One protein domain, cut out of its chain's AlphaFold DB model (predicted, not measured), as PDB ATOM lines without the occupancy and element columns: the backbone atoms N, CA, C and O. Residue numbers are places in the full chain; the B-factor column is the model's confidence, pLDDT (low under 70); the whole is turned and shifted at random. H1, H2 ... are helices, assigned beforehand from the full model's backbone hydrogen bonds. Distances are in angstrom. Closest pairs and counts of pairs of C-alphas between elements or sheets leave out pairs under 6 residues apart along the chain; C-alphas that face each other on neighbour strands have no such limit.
ATOM      1  N   GLU A  18     -38.183 -21.184   7.966       46.19
ATOM      2  CA  GLU A  18     -38.066 -21.096   9.433       46.19
ATOM      3  C   GLU A  18     -39.040 -22.013  10.189       46.19
ATOM      4  O   GLU A  18     -38.712 -22.512  11.266       46.19
ATOM      5  N   ALA A  19     -40.233 -22.263   9.639       46.97
ATOM      6  CA  ALA A  19     -41.183 -23.199  10.246       46.97
ATOM      7  C   ALA A  19     -40.665 -24.648  10.189       46.97
ATOM      8  O   ALA A  19     -40.844 -25.389  11.152       46.97
ATOM      9  N   VAL A  20     -39.950 -24.993   9.110       47.12
ATOM     10  CA  VAL A  20     -39.305 -26.298   8.889       47.12
ATOM     11  C   VAL A  20     -38.165 -26.510   9.883       47.12
ATOM     12  O   VAL A  20     -38.020 -27.591  10.452       47.12
ATOM     13  N   GLN A  21     -37.398 -25.451  10.162       49.41
ATOM     14  CA  GLN A  21     -36.273 -25.513  11.092       49.41
ATOM     15  C   GLN A  21     -36.720 -25.887  12.512       49.41
ATOM     16  O   GLN A  21     -36.143 -26.784  13.111       49.41
ATOM     17  N   ARG A  22     -37.826 -25.317  13.014       54.69
ATOM     18  CA  ARG A  22     -38.347 -25.650  14.358       54.69
ATOM     19  C   ARG A  22     -38.753 -27.113  14.495       54.69
ATOM     20  O   ARG A  22     -38.682 -27.669  15.585       54.69
ATOM     21  N   VAL A  23     -39.212 -27.732  13.413       51.56
ATOM     22  CA  VAL A  23     -39.624 -29.135  13.421       51.56
ATOM     23  C   VAL A  23     -38.410 -30.060  13.237       51.56
ATOM     24  O   VAL A  23     -38.360 -31.122  13.857       51.56
ATOM     25  N   ILE A  24     -37.394 -29.639  12.475       49.66
ATOM     26  CA  ILE A  24     -36.083 -30.307  12.397       49.66
ATOM     27  C   ILE A  24     -35.383 -30.297  13.766       49.66
ATOM     28  O   ILE A  24     -34.950 -31.355  14.219       49.66
ATOM     29  N   ASP A  25     -35.380 -29.166  14.475       53.69
ATOM     30  CA  ASP A  25     -34.830 -29.052  15.834       53.69
ATOM     31  C   ASP A  25     -35.580 -29.988  16.816       53.69
ATOM     32  O   ASP A  25     -34.997 -30.585  17.725       53.69
ATOM     33  N   VAL A  26     -36.887 -30.191  16.596       54.75
ATOM     34  CA  VAL A  26     -37.721 -31.161  17.332       54.75
ATOM     35  C   VAL A  26     -37.375 -32.613  16.972       54.75
ATOM     36  O   VAL A  26     -37.430 -33.479  17.845       54.75
ATOM     37  N   ALA A  27     -36.996 -32.902  15.725       52.81
ATOM     38  CA  ALA A  27     -36.536 -34.223  15.295       52.81
ATOM     39  C   ALA A  27     -35.134 -34.569  15.815       52.81
ATOM     40  O   ALA A  27     -34.919 -35.717  16.197       52.81
ATOM     41  N   GLU A  28     -34.206 -33.610  15.888       49.62
ATOM     42  CA  GLU A  28     -32.892 -33.815  16.519       49.62
ATOM     43  C   GLU A  28     -33.011 -34.024  18.035       49.62
ATOM     44  O   GLU A  28     -32.328 -34.883  18.600       49.62
ATOM     45  N   ALA A  29     -33.933 -33.316  18.697       51.69
ATOM     46  CA  ALA A  29     -34.254 -33.544  20.107       51.69
ATOM     47  C   ALA A  29     -35.013 -34.866  20.346       51.69
ATOM     48  O   ALA A  29     -34.990 -35.414  21.455       51.69
ATOM     49  N   TYR A  30     -35.679 -35.404  19.321       48.00
ATOM     50  CA  TYR A  30     -36.257 -36.742  19.337       48.00
ATOM     51  C   TYR A  30     -35.175 -37.777  19.016       48.00
ATOM     52  O   TYR A  30     -35.199 -38.439  17.981       48.00
ATOM     53  N   GLN A  31     -34.238 -37.975  19.944       50.56
ATOM     54  CA  GLN A  31     -33.556 -39.261  20.026       50.56
ATOM     55  C   GLN A  31     -34.611 -40.269  20.507       50.56
ATOM     56  O   GLN A  31     -35.011 -40.198  21.676       50.56
ATOM     57  N   PRO A  32     -35.136 -41.183  19.658       42.38
ATOM     58  CA  PRO A  32     -35.854 -42.320  20.209       42.38
ATOM     59  C   PRO A  32     -34.866 -42.977  21.165       42.38
ATOM     60  O   PRO A  32     -33.716 -43.174  20.779       42.38
ATOM     61  N   GLY A  45     -30.096 -48.512   7.287       66.69
ATOM     62  CA  GLY A  45     -31.353 -48.407   8.028       66.69
ATOM     63  C   GLY A  45     -31.520 -47.069   8.751       66.69
ATOM     64  O   GLY A  45     -32.649 -46.607   8.908       66.69
ATOM     65  N   ALA A  46     -30.416 -46.437   9.160       63.66
ATOM     66  CA  ALA A  46     -30.427 -45.124   9.803       63.66
ATOM     67  C   ALA A  46     -30.758 -44.002   8.807       63.66
ATOM     68  O   ALA A  46     -31.643 -43.193   9.079       63.66
ATOM     69  N   ALA A  47     -30.134 -44.013   7.623       65.00
ATOM     70  CA  ALA A  47     -30.407 -43.039   6.563       65.00
ATOM     71  C   ALA A  47     -31.878 -43.076   6.100       65.00
ATOM     72  O   ALA A  47     -32.524 -42.038   5.964       65.00
ATOM     73  N   ASN A  48     -32.449 -44.277   5.946       78.62
ATOM     74  CA  ASN A  48     -33.857 -44.438   5.574       78.62
ATOM     75  C   ASN A  48     -34.808 -43.894   6.664       78.62
ATOM     76  O   ASN A  48     -35.803 -43.237   6.369       78.62
ATOM     77  N   ASN A  49     -34.476 -44.078   7.948       79.12
ATOM     78  CA  ASN A  49     -35.275 -43.495   9.030       79.12
ATOM     79  C   ASN A  49     -35.278 -41.967   9.012       79.12
ATOM     80  O   ASN A  49     -36.323 -41.378   9.273       79.12
ATOM     81  N   GLN A  50     -34.133 -41.336   8.737       75.44
ATOM     82  CA  GLN A  50     -34.033 -39.877   8.674       75.44
ATOM     83  C   GLN A  50     -34.901 -39.317   7.545       75.44
ATOM     84  O   GLN A  50     -35.650 -38.369   7.764       75.44
ATOM     85  N   GLN A  51     -34.889 -39.955   6.372       79.75
ATOM     86  CA  GLN A  51     -35.754 -39.572   5.250       79.75
ATOM     87  C   GLN A  51     -37.243 -39.741   5.583       79.75
ATOM     88  O   GLN A  51     -38.052 -38.856   5.302       79.75
ATOM     89  N   ILE A  52     -37.614 -40.854   6.226       85.19
ATOM     90  CA  ILE A  52     -38.991 -41.083   6.683       85.19
ATOM     91  C   ILE A  52     -39.406 -40.025   7.711       85.19
ATOM     92  O   ILE A  52     -40.533 -39.535   7.659       85.19
ATOM     93  N   LEU A  53     -38.520 -39.671   8.644       82.94
ATOM     94  CA  LEU A  53     -38.785 -38.646   9.646       82.94
ATOM     95  C   LEU A  53     -38.990 -37.280   8.988       82.94
ATOM     96  O   LEU A  53     -40.033 -36.675   9.204       82.94
ATOM     97  N   ALA A  54     -38.072 -36.847   8.121       81.62
ATOM     98  CA  ALA A  54     -38.189 -35.584   7.392       81.62
ATOM     99  C   ALA A  54     -39.515 -35.491   6.619       81.62
ATOM    100  O   ALA A  54     -40.239 -34.502   6.729       81.62
ATOM    101  N   ARG A  55     -39.904 -36.570   5.925       90.00
ATOM    102  CA  ARG A  55     -41.185 -36.634   5.211       90.00
ATOM    103  C   ARG A  55     -42.390 -36.492   6.143       90.00
ATOM    104  O   ARG A  55     -43.357 -35.818   5.797       90.00
ATOM    105  N   ARG A  56     -42.352 -37.121   7.320       91.31
ATOM    106  CA  ARG A  56     -43.423 -37.021   8.327       91.31
ATOM    107  C   ARG A  56     -43.595 -35.606   8.847       91.31
ATOM    108  O   ARG A  56     -44.725 -35.140   8.959       91.31
ATOM    109  N   LEU A  57     -42.485 -34.936   9.138       87.31
ATOM    110  CA  LEU A  57     -42.489 -33.551   9.592       87.31
ATOM    111  C   LEU A  57     -43.082 -32.626   8.525       87.31
ATOM    112  O   LEU A  57     -43.999 -31.862   8.813       87.31
ATOM    113  N   GLN A  58     -42.666 -32.805   7.272       87.38
ATOM    114  CA  GLN A  58     -43.215 -32.057   6.145       87.38
ATOM    115  C   GLN A  58     -44.721 -32.319   5.954       87.38
ATOM    116  O   GLN A  58     -45.498 -31.391   5.742       87.38
ATOM    117  N   ALA A  59     -45.172 -33.572   6.077       91.25
ATOM    118  CA  ALA A  59     -46.593 -33.914   6.002       91.25
ATOM    119  C   ALA A  59     -47.410 -33.252   7.127       91.25
ATOM    120  O   ALA A  59     -48.517 -32.764   6.886       91.25
ATOM    121  N   TRP A  60     -46.865 -33.219   8.345       92.00
ATOM    122  CA  TRP A  60     -47.483 -32.560   9.493       92.00
ATOM    123  C   TRP A  60     -47.632 -31.057   9.291       92.00
ATOM    124  O   TRP A  60     -48.709 -30.521   9.531       92.00
ATOM    125  N   GLU A  61     -46.601 -30.383   8.791       86.00
ATOM    126  CA  GLU A  61     -46.664 -28.953   8.485       86.00
ATOM    127  C   GLU A  61     -47.753 -28.643   7.465       86.00
ATOM    128  O   GLU A  61     -48.617 -27.806   7.716       86.00
ATOM    129  N   LEU A  62     -47.781 -29.376   6.349       89.75
ATOM    130  CA  LEU A  62     -48.829 -29.218   5.343       89.75
ATOM    131  C   LEU A  62     -50.224 -29.437   5.945       89.75
ATOM    132  O   LEU A  62     -51.178 -28.748   5.576       89.75
ATOM    133  N   ARG A  63     -50.352 -30.348   6.918       93.12
ATOM    134  CA  ARG A  63     -51.609 -30.536   7.644       93.12
ATOM    135  C   ARG A  63     -51.955 -29.348   8.542       93.12
ATOM    136  O   ARG A  63     -53.121 -28.962   8.568       93.12
ATOM    137  N   VAL A  64     -50.983 -28.772   9.251       88.69
ATOM    138  CA  VAL A  64     -51.165 -27.555  10.064       88.69
ATOM    139  C   VAL A  64     -51.609 -26.379   9.186       88.69
ATOM    140  O   VAL A  64     -52.480 -25.618   9.595       88.69
ATOM    141  N   TYR A  65     -51.109 -26.291   7.951       86.12
ATOM    142  CA  TYR A  65     -51.557 -25.312   6.950       86.12
ATOM    143  C   TYR A  65     -52.927 -25.613   6.326       86.12
ATOM    144  O   TYR A  65     -53.388 -24.873   5.460       86.12
ATOM    145  N   GLY A  66     -53.605 -26.677   6.761       92.38
ATOM    146  CA  GLY A  66     -54.978 -26.982   6.365       92.38
ATOM    147  C   GLY A  66     -55.116 -27.850   5.116       92.38
ATOM    148  O   GLY A  66     -56.242 -28.085   4.676       92.38
ATOM    149  N   LEU A  67     -54.025 -28.387   4.552       90.81
ATOM    150  CA  LEU A  67     -54.133 -29.258   3.381       90.81
ATOM    151  C   LEU A  67     -54.857 -30.572   3.725       90.81
ATOM    152  O   LEU A  67     -54.747 -31.132   4.825       90.81
ATOM    153  N   SER A  68     -55.607 -31.088   2.747       94.50
ATOM    154  CA  SER A  68     -56.223 -32.414   2.830       94.50
ATOM    155  C   SER A  68     -55.169 -33.512   2.662       94.50
ATOM    156  O   SER A  68     -54.165 -33.324   1.976       94.50
ATOM    157  N   PHE A  69     -55.411 -34.704   3.213       92.75
ATOM    158  CA  PHE A  69     -54.476 -35.830   3.077       92.75
ATOM    159  C   PHE A  69     -54.175 -36.197   1.618       92.75
ATOM    160  O   PHE A  69     -53.057 -36.596   1.304       92.75
ATOM    161  N   ARG A  70     -55.148 -36.025   0.714       93.38
ATOM    162  CA  ARG A  70     -54.962 -36.254  -0.728       93.38
ATOM    163  C   ARG A  70     -54.039 -35.209  -1.357       93.38
ATOM    164  O   ARG A  70     -53.183 -35.573  -2.155       93.38
ATOM    165  N   ALA A  71     -54.186 -33.937  -0.982       90.31
ATOM    166  CA  ALA A  71     -53.305 -32.868  -1.447       90.31
ATOM    167  C   ALA A  71     -51.872 -33.062  -0.932       90.31
ATOM    168  O   ALA A  71     -50.929 -32.977  -1.711       90.31
ATOM    169  N   ILE A  72     -51.725 -33.429   0.346       89.19
ATOM    170  CA  ILE A  72     -50.433 -33.765   0.961       89.19
ATOM    171  C   ILE A  72     -49.776 -34.935   0.220       89.19
ATOM    172  O   ILE A  72     -48.611 -34.859  -0.153       89.19
ATOM    173  N   ALA A  73     -50.531 -36.005  -0.044       93.56
ATOM    174  CA  ALA A  73     -50.041 -37.175  -0.768       93.56
ATOM    175  C   ALA A  73     -49.547 -36.821  -2.178       93.56
ATOM    176  O   ALA A  73     -48.454 -37.228  -2.566       93.56
ATOM    177  N   LYS A  74     -50.315 -36.002  -2.910       93.81
ATOM    178  CA  LYS A  74     -49.934 -35.493  -4.233       93.81
ATOM    179  C   LYS A  74     -48.665 -34.640  -4.169       93.81
ATOM    180  O   LYS A  74     -47.790 -34.801  -5.009       93.81
ATOM    181  N   GLN A  75     -48.560 -33.760  -3.176       90.69
ATOM    182  CA  GLN A  75     -47.426 -32.849  -3.022       90.69
ATOM    183  C   GLN A  75     -46.134 -33.571  -2.624       90.69
ATOM    184  O   GLN A  75     -45.060 -33.203  -3.087       90.69
ATOM    185  N   LEU A  76     -46.236 -34.610  -1.795       89.94
ATOM    186  CA  LEU A  76     -45.092 -35.406  -1.345       89.94
ATOM    187  C   LEU A  76     -44.787 -36.606  -2.256       89.94
ATOM    188  O   LEU A  76     -43.834 -37.334  -1.992       89.94
ATOM    189  N   GLY A  77     -45.593 -36.845  -3.296       92.69
ATOM    190  CA  GLY A  77     -45.423 -37.983  -4.205       92.69
ATOM    191  C   GLY A  77     -45.610 -39.349  -3.533       92.69
ATOM    192  O   GLY A  77     -44.933 -40.309  -3.896       92.69
ATOM    193  N   ILE A  78     -46.495 -39.450  -2.537       94.50
ATOM    194  CA  ILE A  78     -46.747 -40.679  -1.763       94.50
ATOM    195  C   ILE A  78     -48.197 -41.151  -1.876       94.50
ATOM    196  O   ILE A  78     -49.081 -40.419  -2.316       94.50
ATOM    197  N   ALA A  79     -48.466 -42.381  -1.431       95.94
ATOM    198  CA  ALA A  79     -49.829 -42.890  -1.353       95.94
ATOM    199  C   ALA A  79     -50.661 -42.123  -0.295       95.94
ATOM    200  O   ALA A  79     -50.130 -41.769   0.765       95.94
ATOM    201  N   PRO A  80     -51.978 -41.923  -0.509       94.44
ATOM    202  CA  PRO A  80     -52.853 -41.243   0.454       94.44
ATOM    203  C   PRO A  80     -52.846 -41.867   1.853       94.44
ATOM    204  O   PRO A  80     -52.853 -41.156   2.855       94.44
ATOM    205  N   THR A  81     -52.780 -43.197   1.929       96.56
ATOM    206  CA  THR A  81     -52.688 -43.941   3.193       96.56
ATOM    207  C   THR A  81     -51.378 -43.657   3.927       96.56
ATOM    208  O   THR A  81     -51.368 -43.498   5.147       96.56
ATOM    209  N   THR A  82     -50.269 -43.528   3.193       94.62
ATOM    210  CA  THR A  82     -48.965 -43.148   3.749       94.62
ATOM    211  C   THR A  82     -48.991 -41.725   4.295       94.62
ATOM    212  O   THR A  82     -48.502 -41.512   5.400       94.62
ATOM    213  N   ALA A  83     -49.612 -40.778   3.587       94.06
ATOM    214  CA  ALA A  83     -49.745 -39.398   4.055       94.06
ATOM    215  C   ALA A  83     -50.524 -39.307   5.377       94.06
ATOM    216  O   ALA A  83     -50.084 -38.621   6.297       94.06
ATOM    217  N   ILE A  84     -51.636 -40.041   5.508       96.56
ATOM    218  CA  ILE A  84     -52.401 -40.118   6.766       96.56
ATOM    219  C   ILE A  84     -51.510 -40.640   7.897       96.56
ATOM    220  O   ILE A  84     -51.391 -40.001   8.941       96.56
ATOM    221  N   ASN A  85     -50.848 -41.779   7.676       95.81
ATOM    222  CA  ASN A  85     -49.986 -42.399   8.680       95.81
ATOM    223  C   ASN A  85     -48.826 -41.493   9.100       95.81
ATOM    224  O   ASN A  85     -48.456 -41.465  10.273       95.81
ATOM    225  N   ASP A  86     -48.240 -40.769   8.151       93.12
ATOM    226  CA  ASP A  86     -47.110 -39.892   8.412       93.12
ATOM    227  C   ASP A  86     -47.522 -38.650   9.213       93.12
ATOM    228  O   ASP A  86     -46.837 -38.306  10.178       93.12
ATOM    229  N   VAL A  87     -48.681 -38.057   8.901       94.38
ATOM    230  CA  VAL A  87     -49.272 -36.966   9.692       94.38
ATOM    231  C   VAL A  87     -49.581 -37.422  11.117       94.38
ATOM    232  O   VAL A  87     -49.210 -36.737  12.064       94.38
ATOM    233  N   MET A  88     -50.232 -38.577  11.287       94.06
ATOM    234  CA  MET A  88     -50.592 -39.086  12.617       94.06
ATOM    235  C   MET A  88     -49.348 -39.316  13.478       94.06
ATOM    236  O   MET A  88     -49.266 -38.808  14.594       94.06
ATOM    237  N   LYS A  89     -48.331 -39.989  12.925       90.62
ATOM    238  CA  LYS A  89     -47.077 -40.257  13.640       90.62
ATOM    239  C   LYS A  89     -46.345 -38.976  14.022       90.62
ATOM    240  O   LYS A  89     -45.848 -38.881  15.137       90.62
ATOM    241  N   ALA A  90     -46.270 -37.989  13.131       88.88
ATOM    242  CA  ALA A  90     -45.685 -36.693  13.474       88.88
ATOM    243  C   ALA A  90     -46.507 -35.936  14.530       88.88
ATOM    244  O   ALA A  90     -45.932 -35.290  15.405       88.88
ATOM    245  N   GLY A  91     -47.836 -36.060  14.507       88.62
ATOM    246  CA  GLY A  91     -48.715 -35.506  15.533       88.62
ATOM    247  C   GLY A  91     -48.464 -36.094  16.919       88.62
ATOM    248  O   GLY A  91     -48.391 -35.344  17.894       88.62
ATOM    249  N   ASP A  92     -48.255 -37.409  17.004       86.31
ATOM    250  CA  ASP A  92     -47.898 -38.092  18.252       86.31
ATOM    251  C   ASP A  92     -46.548 -37.605  18.797       86.31
ATOM    252  O   ASP A  92     -46.427 -37.314  19.990       86.31
ATOM    253  N   LEU A  93     -45.551 -37.424  17.920       83.81
ATOM    254  CA  LEU A  93     -44.256 -36.835  18.288       83.81
ATOM    255  C   LEU A  93     -44.425 -35.410  18.829       83.81
ATOM    256  O   LEU A  93     -43.913 -35.080  19.900       83.81
ATOM    257  N   ALA A  94     -45.198 -34.578  18.130       81.56
ATOM    258  CA  ALA A  94     -45.475 -33.209  18.545       81.56
ATOM    259  C   ALA A  94     -46.250 -33.147  19.872       81.56
ATOM    260  O   ALA A  94     -46.082 -32.200  20.643       81.56
ATOM    261  N   LYS A  95     -47.119 -34.124  20.152       82.88
ATOM    262  CA  LYS A  95     -47.824 -34.249  21.434       82.88
ATOM    263  C   LYS A  95     -46.857 -34.614  22.560       82.88
ATOM    264  O   LYS A  95     -46.861 -33.945  23.588       82.88
ATOM    265  N   ALA A  96     -46.015 -35.627  22.358       79.50
ATOM    266  CA  ALA A  96     -45.018 -36.044  23.342       79.50
ATOM    267  C   ALA A  96     -44.038 -34.910  23.677       79.50
ATOM    268  O   ALA A  96     -43.727 -34.676  24.843       79.50
ATOM    269  N   TYR A  97     -43.603 -34.156  22.665       78.69
ATOM    270  CA  TYR A  97     -42.775 -32.970  22.867       78.69
ATOM    271  C   TYR A  97     -43.491 -31.900  23.700       78.69
ATOM    272  O   TYR A  97     -42.923 -31.388  24.660       78.69
ATOM    273  N   ARG A  98     -44.751 -31.588  23.369       79.44
ATOM    274  CA  ARG A  98     -45.548 -30.604  24.117       79.44
ATOM    275  C   ARG A  98     -45.739 -30.993  25.580       79.44
ATOM    276  O   ARG A  98     -45.676 -30.111  26.428       79.44
ATOM    277  N   LEU A  99     -45.920 -32.281  25.874       78.75
ATOM    278  CA  LEU A  99     -45.981 -32.777  27.252       78.75
ATOM    279  C   LEU A  99     -44.665 -32.523  27.994       78.75
ATOM    280  O   LEU A  99     -44.684 -31.883  29.037       78.75
ATOM    281  N   ARG A 100     -43.521 -32.900  27.411       77.62
ATOM    282  CA  ARG A 100     -42.202 -32.629  28.014       77.62
ATOM    283  C   ARG A 100     -41.928 -31.139  28.203       77.62
ATOM    284  O   ARG A 100     -41.295 -30.738  29.172       77.62
ATOM    285  N   LEU A 101     -42.354 -30.307  27.254       79.94
ATOM    286  CA  LEU A 101     -42.223 -28.859  27.376       79.94
ATOM    287  C   LEU A 101     -43.088 -28.330  28.524       79.94
ATOM    288  O   LEU A 101     -42.613 -27.509  29.299       79.94
ATOM    289  N   ALA A 102     -44.325 -28.817  28.647       81.06
ATOM    290  CA  ALA A 102     -45.209 -28.459  29.748       81.06
ATOM    291  C   ALA A 102     -44.627 -28.884  31.105       81.06
ATOM    292  O   ALA A 102     -44.642 -28.077  32.025       81.06
ATOM    293  N   GLU A 103     -44.050 -30.084  31.207       87.19
ATOM    294  CA  GLU A 103     -43.333 -30.558  32.404       87.19
ATOM    295  C   GLU A 103     -42.173 -29.621  32.769       87.19
ATOM    296  O   GLU A 103     -42.090 -29.146  33.896       87.19
ATOM    297  N   ARG A 104     -41.328 -29.243  31.802       88.00
ATOM    298  CA  ARG A 104     -40.220 -28.302  32.055       88.00
ATOM    299  C   ARG A 104     -40.695 -26.920  32.497       88.00
ATOM    300  O   ARG A 104     -40.065 -26.296  33.345       88.00
ATOM    301  N   LEU A 105     -41.758 -26.406  31.881       90.75
ATOM    302  CA  LEU A 105     -42.335 -25.118  32.272       90.75
ATOM    303  C   LEU A 105     -42.922 -25.193  33.682       90.75
ATOM    304  O   LEU A 105     -42.720 -24.276  34.471       90.75
ATOM    305  N   PHE A 106     -43.571 -26.310  34.007       93.31
ATOM    306  CA  PHE A 106     -44.078 -26.584  35.342       93.31
ATOM    307  C   PHE A 106     -42.955 -26.586  36.388       93.31
ATOM    308  O   PHE A 106     -43.091 -25.913  37.409       93.31
ATOM    309  N   ASP A 107     -41.826 -27.246  36.114       93.19
ATOM    310  CA  ASP A 107     -40.661 -27.259  37.013       93.19
ATOM    311  C   ASP A 107     -40.101 -25.844  37.246       93.19
ATOM    312  O   ASP A 107     -39.842 -25.443  38.380       93.19
ATOM    313  N   ILE A 108     -39.975 -25.042  36.181       95.44
ATOM    314  CA  ILE A 108     -39.510 -23.648  36.275       95.44
ATOM    315  C   ILE A 108     -40.450 -22.807  37.147       95.44
ATOM    316  O   ILE A 108     -39.996 -21.985  37.950       95.44
ATOM    317  N   ASP A 109     -41.758 -22.973  36.977       95.50
ATOM    318  CA  ASP A 109     -42.749 -22.223  37.743       95.50
ATOM    319  C   ASP A 109     -42.801 -22.678  39.211       95.50
ATOM    320  O   ASP A 109     -42.994 -21.848  40.110       95.50
ATOM    321  N   LEU A 110     -42.530 -23.956  39.481       96.19
ATOM    322  CA  LEU A 110     -42.366 -24.469  40.838       96.19
ATOM    323  C   LEU A 110     -41.135 -23.843  41.512       96.19
ATOM    324  O   LEU A 110     -41.259 -23.280  42.600       96.19
ATOM    325  N   ASP A 111     -39.986 -23.820  40.834       96.75
ATOM    326  CA  ASP A 111     -38.755 -23.184  41.326       96.75
ATOM    327  C   ASP A 111     -38.935 -21.685  41.602       96.75
ATOM    328  O   ASP A 111     -38.417 -21.137  42.582       96.75
ATOM    329  N   ARG A 112     -39.675 -20.984  40.735       96.31
ATOM    330  CA  ARG A 112     -40.036 -19.576  40.951       96.31
ATOM    331  C   ARG A 112     -40.877 -19.414  42.211       96.31
ATOM    332  O   ARG A 112     -40.608 -18.508  43.000       96.31
ATOM    333  N   THR A 113     -41.853 -20.294  42.412       96.75
ATOM    334  CA  THR A 113     -42.713 -20.284  43.599       96.75
ATOM    335  C   THR A 113     -41.897 -20.535  44.873       96.75
ATOM    336  O   THR A 113     -42.039 -19.789  45.841       96.75
ATOM    337  N   GLU A 114     -40.959 -21.486  44.861       97.06
ATOM    338  CA  GLU A 114     -40.055 -21.751  45.994       97.06
ATOM    339  C   GLU A 114     -39.168 -20.549  46.339       97.06
ATOM    340  O   GLU A 114     -38.985 -20.204  47.511       97.06
ATOM    341  N   LYS A 115     -38.657 -19.839  45.327       97.56
ATOM    342  CA  LYS A 115     -37.892 -18.602  45.546       97.56
ATOM    343  C   LYS A 115     -38.737 -17.523  46.222       97.56
ATOM    344  O   LYS A 115     -38.236 -16.845  47.121       97.56
ATOM    345  N   VAL A 116     -40.005 -17.378  45.831       96.75
ATOM    346  CA  VAL A 116     -40.943 -16.445  46.478       96.75
ATOM    347  C   VAL A 116     -41.187 -16.849  47.931       96.75
ATOM    348  O   VAL A 116     -41.069 -15.998  48.813       96.75
ATOM    349  N   ILE A 117     -41.455 -18.132  48.196       97.69
ATOM    350  CA  ILE A 117     -41.651 -18.667  49.552       97.69
ATOM    351  C   ILE A 117     -40.435 -18.348  50.428       97.69
ATOM    352  O   ILE A 117     -40.583 -17.763  51.501       97.69
ATOM    353  N   SER A 118     -39.225 -18.658  49.956       97.31
ATOM    354  CA  SER A 118     -37.980 -18.402  50.691       97.31
ATOM    355  C   SER A 118     -37.775 -16.910  50.986       97.31
ATOM    356  O   SER A 118     -37.535 -16.521  52.136       97.31
ATOM    357  N   ALA A 119     -37.949 -16.050  49.977       96.69
ATOM    358  CA  ALA A 119     -37.781 -14.606  50.120       96.69
ATOM    359  C   ALA A 119     -38.809 -13.983  51.079       96.69
ATOM    360  O   ALA A 119     -38.444 -13.167  51.931       96.69
ATOM    361  N   MET A 120     -40.085 -14.366  50.968       96.81
ATOM    362  CA  MET A 120     -41.149 -13.849  51.834       96.81
ATOM    363  C   MET A 120     -41.022 -14.382  53.258       96.81
ATOM    364  O   MET A 120     -41.177 -13.615  54.203       96.81
ATOM    365  N   SER A 121     -40.642 -15.650  53.427       95.31
ATOM    366  CA  SER A 121     -40.381 -16.253  54.737       95.31
ATOM    367  C   SER A 121     -39.247 -15.534  55.476       95.31
ATOM    368  O   SER A 121     -39.377 -15.217  56.660       95.31
ATOM    369  N   LYS A 122     -38.158 -15.202  54.770       95.75
ATOM    370  CA  LYS A 122     -37.063 -14.392  55.320       95.75
ATOM    371  C   LYS A 122     -37.541 -12.989  55.708       95.75
ATOM    372  O   LYS A 122     -37.324 -12.562  56.836       95.75
ATOM    373  N   ARG A 123     -38.234 -12.293  54.798       94.31
ATOM    374  CA  ARG A 123     -38.740 -10.930  55.027       94.31
ATOM    375  C   ARG A 123     -39.718 -10.854  56.201       94.31
ATOM    376  O   ARG A 123     -39.626  -9.919  56.984       94.31
ATOM    377  N   MET A 124     -40.616 -11.828  56.323       94.94
ATOM    378  CA  MET A 124     -41.562 -11.933  57.432       94.94
ATOM    379  C   MET A 124     -40.822 -12.065  58.768       94.94
ATOM    380  O   MET A 124     -41.112 -11.310  59.686       94.94
ATOM    381  N   ARG A 125     -39.824 -12.958  58.864       93.81
ATOM    382  CA  ARG A 125     -39.046 -13.148  60.102       93.81
ATOM    383  C   ARG A 125     -38.201 -11.936  60.490       93.81
ATOM    384  O   ARG A 125     -38.070 -11.648  61.670       93.81
ATOM    385  N   GLU A 126     -37.582 -11.273  59.518       94.88
ATOM    386  CA  GLU A 126     -36.621 -10.195  59.791       94.88
ATOM    387  C   GLU A 126     -37.278  -8.826  59.975       94.88
ATOM    388  O   GLU A 126     -36.741  -7.985  60.690       94.88
ATOM    389  N   LYS A 127     -38.397  -8.571  59.288       92.19
ATOM    390  CA  LYS A 127     -39.021  -7.239  59.221       92.19
ATOM    391  C   LYS A 127     -40.423  -7.175  59.815       92.19
ATOM    392  O   LYS A 127     -41.014  -6.103  59.760       92.19
ATOM    393  N   ASP A 128     -40.949  -8.297  60.306       91.81
ATOM    394  CA  ASP A 128     -42.306  -8.419  60.856       91.81
ATOM    395  C   ASP A 128     -43.382  -7.797  59.936       91.81
ATOM    396  O   ASP A 128     -44.283  -7.073  60.351       91.81
ATOM    397  N   ASP A 129     -43.229  -8.014  58.623       93.81
ATOM    398  CA  ASP A 129     -44.049  -7.373  57.593       93.81
ATOM    399  C   ASP A 129     -45.326  -8.197  57.317       93.81
ATOM    400  O   ASP A 129     -45.236  -9.282  56.722       93.81
ATOM    401  N   PRO A 130     -46.531  -7.695  57.655       93.12
ATOM    402  CA  PRO A 130     -47.781  -8.434  57.472       93.12
ATOM    403  C   PRO A 130     -48.110  -8.693  55.997       93.12
ATOM    404  O   PRO A 130     -48.767  -9.684  55.671       93.12
ATOM    405  N   ARG A 131     -47.619  -7.859  55.068       94.19
ATOM    406  CA  ARG A 131     -47.803  -8.099  53.627       94.19
ATOM    407  C   ARG A 131     -46.961  -9.276  53.146       94.19
ATOM    408  O   ARG A 131     -47.389 -10.007  52.255       94.19
ATOM    409  N   ALA A 132     -45.787  -9.488  53.744       94.62
ATOM    410  CA  ALA A 132     -44.950 -10.647  53.440       94.62
ATOM    411  C   ALA A 132     -45.607 -11.949  53.922       94.62
ATOM    412  O   ALA A 132     -45.551 -12.948  53.209       94.62
ATOM    413  N   ALA A 133     -46.285 -11.924  55.075       94.25
ATOM    414  CA  ALA A 133     -47.053 -13.064  55.572       94.25
ATOM    415  C   ALA A 133     -48.207 -13.437  54.621       94.25
ATOM    416  O   ALA A 133     -48.353 -14.602  54.257       94.25
ATOM    417  N   GLN A 134     -48.977 -12.455  54.141       95.94
ATOM    418  CA  GLN A 134     -50.049 -12.698  53.163       95.94
ATOM    419  C   GLN A 134     -49.511 -13.256  51.838       95.94
ATOM    420  O   GLN A 134     -50.029 -14.246  51.319       95.94
ATOM    421  N   ALA A 135     -48.438 -12.667  51.303       95.25
ATOM    422  CA  ALA A 135     -47.802 -13.152  50.080       95.25
ATOM    423  C   ALA A 135     -47.256 -14.584  50.233       95.25
ATOM    424  O   ALA A 135     -47.352 -15.382  49.301       95.25
ATOM    425  N   LEU A 136     -46.719 -14.924  51.411       96.81
ATOM    426  CA  LEU A 136     -46.256 -16.272  51.732       96.81
ATOM    427  C   LEU A 136     -47.408 -17.286  51.713       96.81
ATOM    428  O   LEU A 136     -47.262 -18.339  51.098       96.81
ATOM    429  N   VAL A 137     -48.550 -16.965  52.333       96.25
ATOM    430  CA  VAL A 137     -49.741 -17.834  52.318       96.25
ATOM    431  C   VAL A 137     -50.204 -18.090  50.885       96.25
ATOM    432  O   VAL A 137     -50.354 -19.246  50.494       96.25
ATOM    433  N   HIS A 138     -50.323 -17.048  50.059       96.56
ATOM    434  CA  HIS A 138     -50.717 -17.214  48.656       96.56
ATOM    435  C   HIS A 138     -49.717 -18.042  47.838       96.56
ATOM    436  O   HIS A 138     -50.126 -18.846  46.999       96.56
ATOM    437  N   ALA A 139     -48.413 -17.886  48.080       96.69
ATOM    438  CA  ALA A 139     -47.398 -18.695  47.411       96.69
ATOM    439  C   ALA A 139     -47.491 -20.181  47.813       96.69
ATOM    440  O   ALA A 139     -47.372 -21.059  46.957       96.69
ATOM    441  N   LEU A 140     -47.768 -20.471  49.088       96.06
ATOM    442  CA  LEU A 140     -47.986 -21.834  49.583       96.06
ATOM    443  C   LEU A 140     -49.266 -22.457  49.007       96.06
ATOM    444  O   LEU A 140     -49.241 -23.608  48.574       96.06
ATOM    445  N   GLU A 141     -50.361 -21.700  48.932       95.00
ATOM    446  CA  GLU A 141     -51.603 -22.142  48.285       95.00
ATOM    447  C   GLU A 141     -51.399 -22.436  46.799       95.00
ATOM    448  O   GLU A 141     -51.898 -23.438  46.284       95.00
ATOM    449  N   HIS A 142     -50.661 -21.571  46.096       95.12
ATOM    450  CA  HIS A 142     -50.331 -21.770  44.689       95.12
ATOM    451  C   HIS A 142     -49.506 -23.044  44.490       95.12
ATOM    452  O   HIS A 142     -49.858 -23.877  43.657       95.12
ATOM    453  N   ARG A 143     -48.470 -23.257  45.313       95.62
ATOM    454  CA  ARG A 143     -47.679 -24.493  45.306       95.62
ATOM    455  C   ARG A 143     -48.546 -25.726  45.571       95.62
ATOM    456  O   ARG A 143     -48.431 -26.718  44.856       95.62
ATOM    457  N   ALA A 144     -49.430 -25.669  46.566       94.00
ATOM    458  CA  ALA A 144     -50.338 -26.769  46.883       94.00
ATOM    459  C   ALA A 144     -51.276 -27.094  45.709       94.00
ATOM    460  O   ALA A 144     -51.528 -28.265  45.435       94.00
ATOM    461  N   LYS A 145     -51.751 -26.076  44.978       91.81
ATOM    462  CA  LYS A 145     -52.539 -26.256  43.748       91.81
ATOM    463  C   LYS A 145     -51.712 -26.881  42.624       91.81
ATOM    464  O   LYS A 145     -52.185 -27.827  42.006       91.81
ATOM    465  N   MET A 146     -50.486 -26.403  42.393       91.44
ATOM    466  CA  MET A 146     -49.581 -26.968  41.381       91.44
ATOM    467  C   MET A 146     -49.284 -28.450  41.641       91.44
ATOM    468  O   MET A 146     -49.307 -29.247  40.711       91.44
ATOM    469  N   LEU A 147     -49.054 -28.827  42.901       92.25
ATOM    470  CA  LEU A 147     -48.753 -30.207  43.304       92.25
ATOM    471  C   LEU A 147     -50.002 -31.083  43.512       92.25
ATOM    472  O   LEU A 147     -49.877 -32.258  43.847       92.25
ATOM    473  N   GLY A 148     -51.207 -30.532  43.343       89.62
ATOM    474  CA  GLY A 148     -52.462 -31.271  43.513       89.62
ATOM    475  C   GLY A 148     -52.859 -31.565  44.966       89.62
ATOM    476  O   GLY A 148     -53.818 -32.296  45.191       89.62
TER     477      GLY A 148
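Overview. This is residues 18 to 32 and 45 to 148 of the 205 residues of an uncharacterized protein of Candidatus Omnitrophica bacterium (UniProt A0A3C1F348). One very long straight helix, H4, makes the long axis, with a cluster of smaller helices at its first end and H5 folded back along it at its last end as a helical hairpin. In the cluster, H2 and the short H3 pack on the first part of H4, each about perpendicular to it, and H1 packs on H2; between the two ends, residues 98 to 105 of H4 stand free. The printed part has 119 residues with five named helices, in the order H1, H2, H3, H4, H5, and no named strand; the class is all helix. The whole is extended, with a radius of gyration of the C-alphas of 23.2 A and spans of 72 by 29 by 27 A.

Arrangement. H1, residues 18 to 29, touches H2, residues 45 to 64, at a steep tilt of 43 degrees, opposite ways; the closest C-alphas, those of Val 23 and Leu 57, are 6.5 A apart. H2 touches H1 with residues 53 to 61 alone. H2 touches H3, residues 69 to 76, at a steep tilt of 52 degrees, opposite ways, the closest C-alphas being those of Ala 59 and Ile 72, 6.3 A apart. H4, residues 80 to 127, touches H2 with residues 83 to 91 alone, about perpendicular at 79 degrees; the closest C-alphas are those of Arg 56 and Asp 86, 4.7 A apart. H3 touches H4 about perpendicular at 83 degrees, with the C-alphas of Ala 73 and Pro 80 closest at 5.1 A. H1 and H4 are close but not clearly touching, with the C-alphas of Val 26 and Tyr 97 closest at 7.7 A. H5, residues 130 to 146, forms a hairpin with H4: they touch at a shallow tilt of 26 degrees, opposite ways, with the C-alphas of Met 120 and Ala 132 closest at 5.2 A. H5 is apart from H1, H2 and H3. Every O i to N i+4 pair is within hydrogen-bond range in H2, H3, H4 and H5, and 7 of 8 are in H1.

Along the chain. H1 begins at C-alpha 18, at (-38.066, -21.096, 9.433), and measures 16.8 A from first to last C-alpha. H2 measures 28.8 A and H3, eight residues, 10.4 A. H4 runs 69.3 A, from C-alpha 80 at (-52.853, -41.243, 0.454) to C-alpha 127 at (-39.021, -7.239, 59.221). H5 measures 24.6 A and ends at C-alpha 146, at (-49.581, -26.968, 41.381).

Size, cuts and confidence. The two C-alphas farthest apart, those of Gly 77 and Asp 128, are 71.5 A apart. Residues 33 to 44 are not printed, and C-alphas 32 and 45 are 14.3 A apart across this cut, which lies in the link from H1 to H2. The links H2 to H3, H3 to H4 and H4 to H5 are tight. The mean pLDDT of the printed part is 85.3; residues 18 to 32 and 45 to 47 are under 70.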